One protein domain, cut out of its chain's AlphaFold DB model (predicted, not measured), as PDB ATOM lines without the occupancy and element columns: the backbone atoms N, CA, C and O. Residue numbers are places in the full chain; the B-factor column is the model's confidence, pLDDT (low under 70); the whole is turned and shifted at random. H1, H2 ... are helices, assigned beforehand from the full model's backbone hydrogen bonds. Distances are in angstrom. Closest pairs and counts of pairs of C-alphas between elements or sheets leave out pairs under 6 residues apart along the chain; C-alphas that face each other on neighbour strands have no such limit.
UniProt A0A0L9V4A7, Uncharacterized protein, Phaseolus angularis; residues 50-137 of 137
ATOM      1  N   LYS A  50     -86.189 156.282  93.303       80.25
ATOM      2  CA  LYS A  50     -85.148 155.791  94.219       80.25
ATOM      3  C   LYS A  50     -85.416 154.351  94.651       80.25
ATOM      4  O   LYS A  50     -84.510 153.527  94.590       80.25
ATOM      5  N   ILE A  51     -86.651 154.025  95.036       80.94
ATOM      6  CA  ILE A  51     -87.002 152.646  95.391       80.94
ATOM      7  C   ILE A  51     -86.988 151.737  94.157       80.94
ATOM      8  O   ILE A  51     -86.491 150.625  94.252       80.94
ATOM      9  N   ARG A  52     -87.434 152.197  92.975       81.56
ATOM     10  CA  ARG A  52     -87.318 151.420  91.725       81.56
ATOM     11  C   ARG A  52     -85.861 151.097  91.426       81.56
ATOM     12  O   ARG A  52     -85.554 149.938  91.190       81.56
ATOM     13  N   SER A  53     -84.981 152.098  91.492       83.69
ATOM     14  CA  SER A  53     -83.538 151.933  91.304       83.69
ATOM     15  C   SER A  53     -82.944 150.961  92.322       83.69
ATOM     16  O   SER A  53     -82.197 150.067  91.940       83.69
ATOM     17  N   TYR A  54     -83.333 151.073  93.592       86.44
ATOM     18  CA  TYR A  54     -82.900 150.164  94.648       86.44
ATOM     19  C   TYR A  54     -83.346 148.715  94.405       86.44
ATOM     20  O   TYR A  54     -82.516 147.810  94.434       86.44
ATOM     21  N   LEU A  55     -84.622 148.484  94.072       87.31
ATOM     22  CA  LEU A  55     -85.126 147.153  93.705       87.31
ATOM     23  C   LEU A  55     -84.376 146.582  92.493       87.31
ATOM     24  O   LEU A  55     -84.084 145.389  92.445       87.31
ATOM     25  N   ASP A  56     -84.031 147.442  91.535       85.19
ATOM     26  CA  ASP A  56     -83.222 147.101  90.365       85.19
ATOM     27  C   ASP A  56     -81.800 146.668  90.733       85.19
ATOM     28  O   ASP A  56     -81.205 145.860  90.019       85.19
ATOM     29  N   VAL A  57     -81.225 147.239  91.795       85.56
ATOM     30  CA  VAL A  57     -79.920 146.826  92.318       85.56
ATOM     31  C   VAL A  57     -80.055 145.488  93.031       85.56
ATOM     32  O   VAL A  57     -79.313 144.572  92.686       85.56
ATOM     33  N   LEU A  58     -81.056 145.328  93.903       86.06
ATOM     34  CA  LEU A  58     -81.303 144.064  94.602       86.06
ATOM     35  C   LEU A  58     -81.492 142.891  93.638       86.06
ATOM     36  O   LEU A  58     -80.910 141.825  93.831       86.06
ATOM     37  N   ALA A  59     -82.246 143.108  92.560       85.12
ATOM     38  CA  ALA A  59     -82.440 142.117  91.507       85.12
ATOM     39  C   ALA A  59     -81.121 141.669  90.853       85.12
ATOM     40  O   ALA A  59     -81.018 140.529  90.418       85.12
ATOM     41  N   LYS A  60     -80.122 142.553  90.750       84.12
ATOM     42  CA  LYS A  60     -78.849 142.285  90.056       84.12
ATOM     43  C   LYS A  60     -77.769 141.728  90.977       84.12
ATOM     44  O   LYS A  60     -76.883 141.035  90.486       84.12
ATOM     45  N   THR A  61     -77.797 142.074  92.264       80.69
ATOM     46  CA  THR A  61     -76.735 141.727  93.220       80.69
ATOM     47  C   THR A  61     -77.050 140.479  94.033       80.69
ATOM     48  O   THR A  61     -76.147 139.685  94.270       80.69
ATOM     49  N   HIS A  62     -78.309 140.292  94.438       79.00
ATOM     50  CA  HIS A  62     -78.685 139.255  95.405       79.00
ATOM     51  C   HIS A  62     -79.289 137.998  94.787       79.00
ATOM     52  O   HIS A  62     -79.446 137.006  95.488       79.00
ATOM     53  N   VAL A  63     -79.658 138.020  93.505       80.75
ATOM     54  CA  VAL A  63     -80.302 136.874  92.853       80.75
ATOM     55  C   VAL A  63     -79.373 136.320  91.799       80.75
ATOM     56  O   VAL A  63     -78.986 137.023  90.859       80.75
ATOM     57  N   SER A  64     -79.026 135.043  91.945       77.38
ATOM     58  CA  SER A  64     -78.054 134.445  91.049       77.38
ATOM     59  C   SER A  64     -78.549 134.387  89.608       77.38
ATOM     60  O   SER A  64     -79.650 133.920  89.326       77.38
ATOM     61  N   PHE A  65     -77.729 134.871  88.668       76.12
ATOM     62  CA  PHE A  65     -78.015 134.787  87.235       76.12
ATOM     63  C   PHE A  65     -78.052 133.330  86.751       76.12
ATOM     64  O   PHE A  65     -78.668 133.062  85.723       76.12
ATOM     65  N   VAL A  66     -77.410 132.411  87.489       77.81
ATOM     66  CA  VAL A  66     -77.359 130.973  87.190       77.81
ATOM     67  C   VAL A  66     -78.717 130.309  87.425       77.81
ATOM     68  O   VAL A  66     -79.008 129.275  86.835       77.81
ATOM     69  N   VAL A  67     -79.578 130.905  88.255       82.38
ATOM     70  CA  VAL A  67     -80.918 130.371  88.498       82.38
ATOM     71  C   VAL A  67     -81.766 130.495  87.229       82.38
ATOM     72  O   VAL A  67     -81.888 131.573  86.634       82.38
ATOM     73  N   ASN A  68     -82.395 129.393  86.822       82.94
ATOM     74  CA  ASN A  68     -83.177 129.319  85.589       82.94
ATOM     75  C   ASN A  68     -84.503 130.077  85.710       82.94
ATOM     76  O   ASN A  68     -84.762 130.987  84.913       82.94
ATOM     77  N   CYS A  69     -85.303 129.782  86.736       86.75
ATOM     78  CA  CYS A  69     -86.585 130.432  86.976       86.75
ATOM     79  C   CYS A  69     -86.602 131.222  88.291       86.75
ATOM     80  O   CYS A  69     -85.972 130.854  89.273       86.75
ATOM     81  N   TRP A  70     -87.379 132.307  88.344       88.19
ATOM     82  CA  TRP A  70     -87.599 133.033  89.600       88.19
ATOM     83  C   TRP A  70     -88.233 132.143  90.677       88.19
ATOM     84  O   TRP A  70     -87.999 132.331  91.873       88.19
ATOM     85  N   ASP A  71     -89.046 131.171  90.272       89.19
ATOM     86  CA  ASP A  71     -89.708 130.257  91.199       89.19
ATOM     87  C   ASP A  71     -88.708 129.331  91.903       89.19
ATOM     88  O   ASP A  71     -88.909 129.045  93.084       89.19
ATOM     89  N   ASP A  72     -87.575 129.034  91.259       89.56
ATOM     90  CA  ASP A  72     -86.477 128.225  91.809       89.56
ATOM     91  C   ASP A  72     -85.649 128.977  92.863       89.56
ATOM     92  O   ASP A  72     -84.914 128.361  93.632       89.56
ATOM     93  N   VAL A  73     -85.760 130.311  92.925       88.00
ATOM     94  CA  VAL A  73     -85.062 131.112  93.939       88.00
ATOM     95  C   VAL A  73     -85.579 130.707  95.331       88.00
ATOM     96  O   VAL A  73     -86.794 130.831  95.581       88.00
ATOM     97  N   PRO A  74     -84.698 130.262  96.253       89.44
ATOM     98  CA  PRO A  74     -85.089 129.775  97.567       89.44
ATOM     99  C   PRO A  74     -85.987 130.753  98.324       89.44
ATOM    100  O   PRO A  74     -85.776 131.970  98.341       89.44
ATOM    101  N   LYS A  75     -86.984 130.217  99.040       89.50
ATOM    102  CA  LYS A  75     -87.886 131.034  99.871       89.50
ATOM    103  C   LYS A  75     -87.117 131.866 100.902       89.50
ATOM    104  O   LYS A  75     -87.532 132.981 101.208       89.50
ATOM    105  N   VAL A  76     -85.999 131.341 101.408       88.44
ATOM    106  CA  VAL A  76     -85.103 132.044 102.335       88.44
ATOM    107  C   VAL A  76     -84.504 133.290 101.681       88.44
ATOM    108  O   VAL A  76     -84.599 134.364 102.263       88.44
ATOM    109  N   GLU A  77     -84.009 133.210 100.447       86.50
ATOM    110  CA  GLU A  77     -83.495 134.378  99.713       86.50
ATOM    111  C   GLU A  77     -84.597 135.413  99.449       86.50
ATOM    112  O   GLU A  77     -84.420 136.603  99.703       86.50
ATOM    113  N   LYS A  78     -85.796 134.962  99.053       90.12
ATOM    114  CA  LYS A  78     -86.976 135.838  98.903       90.12
ATOM    115  C   LYS A  78     -87.379 136.509 100.223       90.12
ATOM    116  O   LYS A  78     -87.917 137.617 100.206       90.12
ATOM    117  N   ASN A  79     -87.176 135.843 101.363       91.06
ATOM    118  CA  ASN A  79     -87.389 136.432 102.687       91.06
ATOM    119  C   ASN A  79     -86.323 137.491 102.989       91.06
ATOM    120  O   ASN A  79     -86.686 138.570 103.441       91.06
ATOM    121  N   LEU A  80     -85.046 137.204 102.723       89.81
ATOM    122  CA  LEU A  80     -83.938 138.133 102.963       89.81
ATOM    123  C   LEU A  80     -84.087 139.413 102.135       89.81
ATOM    124  O   LEU A  80     -83.998 140.501 102.693       89.81
ATOM    125  N   LEU A  81     -84.439 139.293 100.850       90.00
ATOM    126  CA  LEU A  81     -84.771 140.436  99.992       90.00
ATOM    127  C   LEU A  81     -85.892 141.295 100.584       90.00
ATOM    128  O   LEU A  81     -85.818 142.521 100.584       90.00
ATOM    129  N   TRP A  82     -86.947 140.655 101.096       90.75
ATOM    130  CA  TRP A  82     -88.058 141.372 101.715       90.75
ATOM    131  C   TRP A  82     -87.643 142.077 103.011       90.75
ATOM    132  O   TRP A  82     -88.038 143.219 103.230       90.75
ATOM    133  N   GLN A  83     -86.832 141.426 103.847       88.94
ATOM    134  CA  GLN A  83     -86.317 142.024 105.079       88.94
ATOM    135  C   GLN A  83     -85.404 143.218 104.794       88.94
ATOM    136  O   GLN A  83     -85.557 144.249 105.437       88.94
ATOM    137  N   ASP A  84     -84.524 143.129 103.796       87.00
ATOM    138  CA  ASP A  84     -83.645 144.237 103.405       87.00
ATOM    139  C   ASP A  84     -84.450 145.464 102.937       87.00
ATOM    140  O   ASP A  84     -84.201 146.597 103.350       87.00
ATOM    141  N   ILE A  85     -85.523 145.238 102.173       87.75
ATOM    142  CA  ILE A  85     -86.464 146.294 101.776       87.75
ATOM    143  C   ILE A  85     -87.150 146.914 102.996       87.75
ATOM    144  O   ILE A  85     -87.233 148.139 103.095       87.75
ATOM    145  N   LEU A  86     -87.622 146.088 103.933       86.69
ATOM    146  CA  LEU A  86     -88.236 146.561 105.172       86.69
ATOM    147  C   LEU A  86     -87.245 147.255 106.107       86.69
ATOM    148  O   LEU A  86     -87.693 148.030 106.941       86.69
ATOM    149  N   GLN A  87     -85.939 147.017 106.005       84.50
ATOM    150  CA  GLN A  87     -84.932 147.754 106.771       84.50
ATOM    151  C   GLN A  87     -84.690 149.140 106.166       84.50
ATOM    152  O   GLN A  87     -84.662 150.129 106.892       84.50
ATOM    153  N   ASN A  88     -84.606 149.233 104.838       80.88
ATOM    154  CA  ASN A  88     -84.257 150.476 104.147       80.88
ATOM    155  C   ASN A  88     -85.457 151.408 103.864       80.88
ATOM    156  O   ASN A  88     -85.254 152.599 103.613       80.88
ATOM    157  N   TRP A  89     -86.700 150.902 103.900       80.56
ATOM    158  CA  TRP A  89     -87.894 151.642 103.461       80.56
ATOM    159  C   TRP A  89     -89.114 151.440 104.364       80.56
ATOM    160  O   TRP A  89     -89.436 150.317 104.765       80.56
ATOM    161  N   ASN A  90     -89.841 152.518 104.681       80.06
ATOM    162  CA  ASN A  90     -91.057 152.428 105.494       80.06
ATOM    163  C   ASN A  90     -92.247 151.990 104.634       80.06
ATOM    164  O   ASN A  90     -92.998 152.817 104.127       80.06
ATOM    165  N   ILE A  91     -92.365 150.679 104.424       81.81
ATOM    166  CA  ILE A  91     -93.409 150.050 103.615       81.81
ATOM    167  C   ILE A  91     -94.321 149.239 104.543       81.81
ATOM    168  O   ILE A  91     -93.806 148.548 105.429       81.81
ATOM    169  N   PRO A  92     -95.652 149.252 104.344       81.25
ATOM    170  CA  PRO A  92     -96.547 148.426 105.140       81.25
ATOM    171  C   PRO A  92     -96.208 146.940 104.962       81.25
ATOM    172  O   PRO A  92     -96.169 146.428 103.838       81.25
ATOM    173  N   ASN A  93     -95.986 146.232 106.072       81.88
ATOM    174  CA  ASN A  93     -95.681 144.802 106.062       81.88
ATOM    175  C   ASN A  93     -96.951 143.976 105.801       81.88
ATOM    176  O   ASN A  93     -97.539 143.388 106.703       81.88
ATOM    177  N   ASN A  94     -97.399 143.982 104.548       86.69
ATOM    178  CA  ASN A  94     -98.579 143.270 104.078       86.69
ATOM    179  C   ASN A  94     -98.167 142.220 103.040       86.69
ATOM    180  O   ASN A  94     -97.397 142.516 102.124       86.69
ATOM    181  N   GLU A  95     -98.717 141.007 103.130       87.44
ATOM    182  CA  GLU A  95     -98.407 139.914 102.203       87.44
ATOM    183  C   GLU A  95     -98.712 140.272 100.737       87.44
ATOM    184  O   GLU A  95     -97.962 139.907  99.831       87.44
ATOM    185  N   ARG A  96     -99.774 141.047 100.483       86.94
ATOM    186  CA  ARG A  96    -100.123 141.519  99.135       86.94
ATOM    187  C   ARG A  96     -99.055 142.454  98.570       86.94
ATOM    188  O   ARG A  96     -98.704 142.332  97.396       86.94
ATOM    189  N   ILE A  97     -98.554 143.378  99.390       86.50
ATOM    190  CA  ILE A  97     -97.498 144.321  98.992       86.50
ATOM    191  C   ILE A  97     -96.206 143.546  98.767       86.50
ATOM    192  O   ILE A  97     -95.617 143.651  97.697       86.50
ATOM    193  N   ARG A  98     -95.851 142.668  99.707       90.19
ATOM    194  CA  ARG A  98     -94.706 141.768  99.593       90.19
ATOM    195  C   ARG A  98     -94.711 140.988  98.279       90.19
ATOM    196  O   ARG A  98     -93.706 140.992  97.572       90.19
ATOM    197  N   LYS A  99     -95.828 140.333  97.935       90.38
ATOM    198  CA  LYS A  99     -95.959 139.569  96.683       90.38
ATOM    199  C   LYS A  99     -95.683 140.455  95.471       90.38
ATOM    200  O   LYS A  99     -94.855 140.092  94.646       90.38
ATOM    201  N   LYS A 100     -96.290 141.641  95.399       89.25
ATOM    202  CA  LYS A 100     -96.079 142.576  94.281       89.25
ATOM    203  C   LYS A 100     -94.652 143.098  94.191       89.25
ATOM    204  O   LYS A 100     -94.097 143.143  93.098       89.25
ATOM    205  N   THR A 101     -94.050 143.466  95.318       89.38
ATOM    206  CA  THR A 101     -92.664 143.937  95.357       89.38
ATOM    207  C   THR A 101     -91.714 142.841  94.882       89.38
ATOM    208  O   THR A 101     -90.892 143.091  94.003       89.38
ATOM    209  N   LEU A 102     -91.877 141.605  95.371       91.56
ATOM    210  CA  LEU A 102     -91.088 140.460  94.910       91.56
ATOM    211  C   LEU A 102     -91.329 140.154  93.423       91.56
ATOM    212  O   LEU A 102     -90.370 139.884  92.707       91.56
ATOM    213  N   SER A 103     -92.566 140.254  92.924       91.06
ATOM    214  CA  SER A 103     -92.861 140.112  91.490       91.06
ATOM    215  C   SER A 103     -92.175 141.184  90.638       91.06
ATOM    216  O   SER A 103     -91.738 140.893  89.525       91.06
ATOM    217  N   HIS A 104     -92.043 142.412  91.145       89.06
ATOM    218  CA  HIS A 104     -91.325 143.473  90.445       89.06
ATOM    219  C   HIS A 104     -89.816 143.186  90.398       89.06
ATOM    220  O   HIS A 104     -89.215 143.289  89.332       89.06
ATOM    221  N   ILE A 105     -89.216 142.733  91.503       90.44
ATOM    222  CA  ILE A 105     -87.809 142.286  91.525       90.44
ATOM    223  C   ILE A 105     -87.604 141.135  90.533       90.44
ATOM    224  O   ILE A 105     -86.666 141.167  89.741       90.44
ATOM    225  N   ALA A 106     -88.525 140.168  90.505       91.00
ATOM    226  CA  ALA A 106     -88.499 139.048  89.568       91.00
ATOM    227  C   ALA A 106     -88.514 139.496  88.102       91.00
ATOM    228  O   ALA A 106     -87.853 138.896  87.254       91.00
ATOM    229  N   LEU A 107     -89.305 140.522  87.774       91.06
ATOM    230  CA  LEU A 107     -89.342 141.107  86.434       91.06
ATOM    231  C   LEU A 107     -87.991 141.740  86.081       91.06
ATOM    232  O   LEU A 107     -87.421 141.425  85.042       91.06
ATOM    233  N   ARG A 108     -87.432 142.555  86.980       89.69
ATOM    234  CA  ARG A 108     -86.146 143.235  86.756       89.69
ATOM    235  C   ARG A 108     -84.969 142.278  86.653       89.69
ATOM    236  O   ARG A 108     -84.076 142.489  85.834       89.69
ATOM    237  N   TRP A 109     -84.987 141.204  87.433       90.31
ATOM    238  CA  TRP A 109     -83.997 140.139  87.325       90.31
ATOM    239  C   TRP A 109     -84.095 139.410  85.978       90.31
ATOM    240  O   TRP A 109     -83.071 139.186  85.332       90.31
ATOM    241  N   ARG A 110     -85.309 139.109  85.490       90.62
ATOM    242  CA  ARG A 110     -85.511 138.523  84.150       90.62
ATOM    243  C   ARG A 110     -84.997 139.443  83.044       90.62
ATOM    244  O   ARG A 110     -84.220 138.987  82.211       90.62
ATOM    245  N   ASP A 111     -85.347 140.729  83.080       89.38
ATOM    246  CA  ASP A 111     -84.847 141.728  82.124       89.38
ATOM    247  C   ASP A 111     -83.312 141.796  82.132       89.38
ATOM    248  O   ASP A 111     -82.661 141.865  81.085       89.38
ATOM    249  N   PHE A 112     -82.714 141.746  83.326       85.94
ATOM    250  CA  PHE A 112     -81.268 141.728  83.494       85.94
ATOM    251  C   PHE A 112     -80.630 140.481  82.876       85.94
ATOM    252  O   PHE A 112     -79.671 140.627  82.116       85.94
ATOM    253  N   LYS A 113     -81.176 139.283  83.128       85.12
ATOM    254  CA  LYS A 113     -80.700 138.037  82.507       85.12
ATOM    255  C   LYS A 113     -80.802 138.085  80.990       85.12
ATOM    256  O   LYS A 113     -79.805 137.827  80.329       85.12
ATOM    257  N   THR A 114     -81.946 138.493  80.439       88.00
ATOM    258  CA  THR A 114     -82.128 138.644  78.986       88.00
ATOM    259  C   THR A 114     -81.058 139.555  78.391       88.00
ATOM    260  O   THR A 114     -80.455 139.233  77.367       88.00
ATOM    261  N   ARG A 115     -80.751 140.669  79.068       85.69
ATOM    262  CA  ARG A 115     -79.690 141.581  78.637       85.69
ATOM    263  C   ARG A 115     -78.301 140.949  78.724       85.69
ATOM    264  O   ARG A 115     -77.489 141.200  77.839       85.69
ATOM    265  N   LEU A 116     -78.006 140.157  79.758       82.94
ATOM    266  CA  LEU A 116     -76.742 139.421  79.848       82.94
ATOM    267  C   LEU A 116     -76.618 138.392  78.725       82.94
ATOM    268  O   LEU A 116     -75.604 138.395  78.037       82.94
ATOM    269  N   THR A 117     -77.648 137.580  78.490       82.50
ATOM    270  CA  THR A 117     -77.657 136.597  77.402       82.50
ATOM    271  C   THR A 117     -77.423 137.284  76.062       82.50
ATOM    272  O   THR A 117     -76.539 136.886  75.313       82.50
ATOM    273  N   HIS A 118     -78.126 138.382  75.782       82.62
ATOM    274  CA  HIS A 118     -77.886 139.141  74.558       82.62
ATOM    275  C   HIS A 118     -76.439 139.642  74.463       82.62
ATOM    276  O   HIS A 118     -75.795 139.451  73.442       82.62
ATOM    277  N   LEU A 119     -75.899 140.250  75.524       81.56
ATOM    278  CA  LEU A 119     -74.557 140.842  75.498       81.56
ATOM    279  C   LEU A 119     -73.426 139.814  75.364       81.56
ATOM    280  O   LEU A 119     -72.476 140.068  74.627       81.56
ATOM    281  N   TYR A 120     -73.519 138.708  76.099       76.38
ATOM    282  CA  TYR A 120     -72.435 137.739  76.275       76.38
ATOM    283  C   TYR A 120     -72.595 136.473  75.426       76.38
ATOM    284  O   TYR A 120     -71.626 135.755  75.248       76.38
ATOM    285  N   VAL A 121     -73.789 136.185  74.897       77.38
ATOM    286  CA  VAL A 121     -74.010 135.024  74.013       77.38
ATOM    287  C   VAL A 121     -74.176 135.454  72.561       77.38
ATOM    288  O   VAL A 121     -73.635 134.794  71.683       77.38
ATOM    289  N   PHE A 122     -74.891 136.550  72.295       75.50
ATOM    290  CA  PHE A 122     -75.271 136.938  70.927       75.50
ATOM    291  C   PHE A 122     -74.572 138.195  70.398       75.50
ATOM    292  O   PHE A 122     -74.589 138.438  69.195       75.50
ATOM    293  N   ALA A 123     -73.976 139.006  71.272       73.75
ATOM    294  CA  ALA A 123     -73.376 140.283  70.906       73.75
ATOM    295  C   ALA A 123     -71.859 140.309  71.157       73.75
ATOM    296  O   ALA A 123     -71.209 139.300  71.416       73.75
ATOM    297  N   SER A 124     -71.290 141.510  71.078       68.00
ATOM    298  CA  SER A 124     -69.852 141.786  71.015       68.00
ATOM    299  C   SER A 124     -69.017 141.381  72.238       68.00
ATOM    300  O   SER A 124     -67.806 141.576  72.211       68.00
ATOM    301  N   LYS A 125     -69.615 140.833  73.305       64.38
ATOM    302  CA  LYS A 125     -68.897 140.397  74.519       64.38
ATOM    303  C   LYS A 125     -68.811 138.883  74.665       64.38
ATOM    304  O   LYS A 125     -68.647 138.390  75.774       64.38
ATOM    305  N   GLN A 126     -68.902 138.157  73.554       62.16
ATOM    306  CA  GLN A 126     -68.871 136.692  73.518       62.16
ATOM    307  C   GLN A 126     -67.613 136.068  74.154       62.16
ATOM    308  O   GLN A 126     -67.667 134.949  74.649       62.16
ATOM    309  N   ASN A 127     -66.505 136.819  74.194       64.75
ATOM    310  CA  ASN A 127     -65.233 136.383  74.780       64.75
ATOM    311  C   ASN A 127     -65.038 136.811  76.250       64.75
ATOM    312  O   ASN A 127     -64.010 136.491  76.841       64.75
ATOM    313  N   ASP A 128     -65.998 137.525  76.849       68.62
ATOM    314  CA  ASP A 128     -65.955 137.926  78.260       68.62
ATOM    315  C   ASP A 128     -66.860 137.025  79.111       68.62
ATOM    316  O   ASP A 128     -67.941 136.620  78.688       68.62
ATOM    317  N   THR A 129     -66.489 136.784  80.372       63.28
ATOM    318  CA  THR A 129     -67.370 136.086  81.321       63.28
ATOM    319  C   THR A 129     -68.103 137.079  82.235       63.28
ATOM    320  O   THR A 129     -67.473 137.907  82.903       63.28
ATOM    321  N   PRO A 130     -69.447 137.021  82.334       61.56
ATOM    322  CA  PRO A 130     -70.204 137.905  83.223       61.56
ATOM    323  C   PRO A 130     -69.875 137.673  84.709       61.56
ATOM    324  O   PRO A 130     -70.001 138.603  85.507       61.56
ATOM    325  N   CYS A 131     -69.386 136.483  85.078       59.72
ATOM    326  CA  CYS A 131     -69.042 136.101  86.453       59.72
ATOM    327  C   CYS A 131     -68.003 137.024  87.109       59.72
ATOM    328  O   CYS A 131     -68.112 137.327  88.295       59.72
ATOM    329  N   ALA A 132     -67.014 137.514  86.352       61.91
ATOM    330  CA  ALA A 132     -65.998 138.421  86.889       61.91
ATOM    331  C   ALA A 132     -66.575 139.804  87.244       61.91
ATOM    332  O   ALA A 132     -66.083 140.479  88.149       61.91
ATOM    333  N   LYS A 133     -67.632 140.220  86.535       64.69
ATOM    334  CA  LYS A 133     -68.249 141.545  86.658       64.69
ATOM    335  C   LYS A 133     -69.402 141.578  87.658       64.69
ATOM    336  O   LYS A 133     -69.614 142.605  88.301       64.69
ATOM    337  N   TYR A 134     -70.137 140.479  87.773       62.59
ATOM    338  CA  TYR A 134     -71.276 140.329  88.674       62.59
ATOM    339  C   TYR A 134     -70.950 139.239  89.696       62.59
ATOM    340  O   TYR A 134     -71.511 138.147  89.660       62.59
ATOM    341  N   LYS A 135     -69.986 139.525  90.581       53.50
ATOM    342  CA  LYS A 135     -69.722 138.677  91.746       53.50
ATOM    343  C   LYS A 135     -70.901 138.813  92.709       53.50
ATOM    344  O   LYS A 135     -71.139 139.902  93.228       53.50
ATOM    345  N   MET A 136     -71.641 137.729  92.908       50.22
ATOM    346  CA  MET A 136     -72.599 137.628  94.008       50.22
ATOM    347  C   MET A 136     -71.789 137.470  95.285       50.22
ATOM    348  O   MET A 136     -70.893 136.628  95.335       50.22
ATOM    349  N   THR A 137     -72.034 138.360  96.240       43.16
ATOM    350  CA  THR A 137     -71.394 138.327  97.561       43.16
ATOM    351  C   THR A 137     -72.341 137.662  98.538       43.16
ATOM    352  O   THR A 137     -73.561 137.921  98.402       43.16
TER     353      THR A 137
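What this domain is: This is residues 50 to 137 of the 137 residues of an uncharacterized protein of Phaseolus angularis (UniProt A0A0L9V4A7). One long straight helix, H3, makes the long axis, and two shorter helices stand at steep angles to it: H1 packs on its middle with residues 55 to 60, and H2 lies crosswise near its earlier part. Residues 62 to 74 loop between H1 and H2, and beyond H3 the last stretch folds back with the tiny helix H4. The printed part has 88 residues, with four named helices in the order H1, H2, H3, H4 and no named strand, and its class is all helix. It is only just compact, close to loose, with a radius of gyration of the C-alphas of 14.1 A, and elongated, spanning 45 by 26 by 21 A.

Where its parts are: H1, residues 50 to 61, begins at C-alpha 50 (-85.148, 155.791, 94.219) and is 16.4 A long. H2 is residues 75 to 88, 20.2 A. H3, residues 95 to 122, runs 39.0 A from C-alpha 95 (-98.407, 139.914, 102.203). H4, residues 130 to 133, ends at C-alpha 133 (-68.249, 141.545, 86.658).

How they stand to each other: H1 touches H3 at a steep tilt of 57 degrees, the same way; the closest C-alphas, of Ala 59 and Trp 109, are 4.9 A apart. H1 and H2 are close but not clearly touching, Leu 58 to Leu 81 being the closest C-alphas at 7.4 A. H2 and H3 only just touch, with 3 pairs of C-alphas within 8 A, the closest those of Trp 82 and Arg 98 at 7.0 A, and stand about perpendicular at 73 degrees. H4 is close to H3 but not clearly touching, with the closest C-alphas, of Tyr 120 and Pro 130, 7.3 A apart; it is apart from H1 and H2. In H2 and H3 every O i to N i+4 pair is within hydrogen-bond range, in H1 7 of 8, and H4 is too short for such a pair.

The domain as a whole: The C-alphas farthest apart, of Pro 92 and Asn 127, are 45.2 A apart. The printed part has no cut; the link from H1 to H2 is long, with 13 residues. The mean pLDDT of the printed part is 81.5, and residues 124 to 137 are under 70.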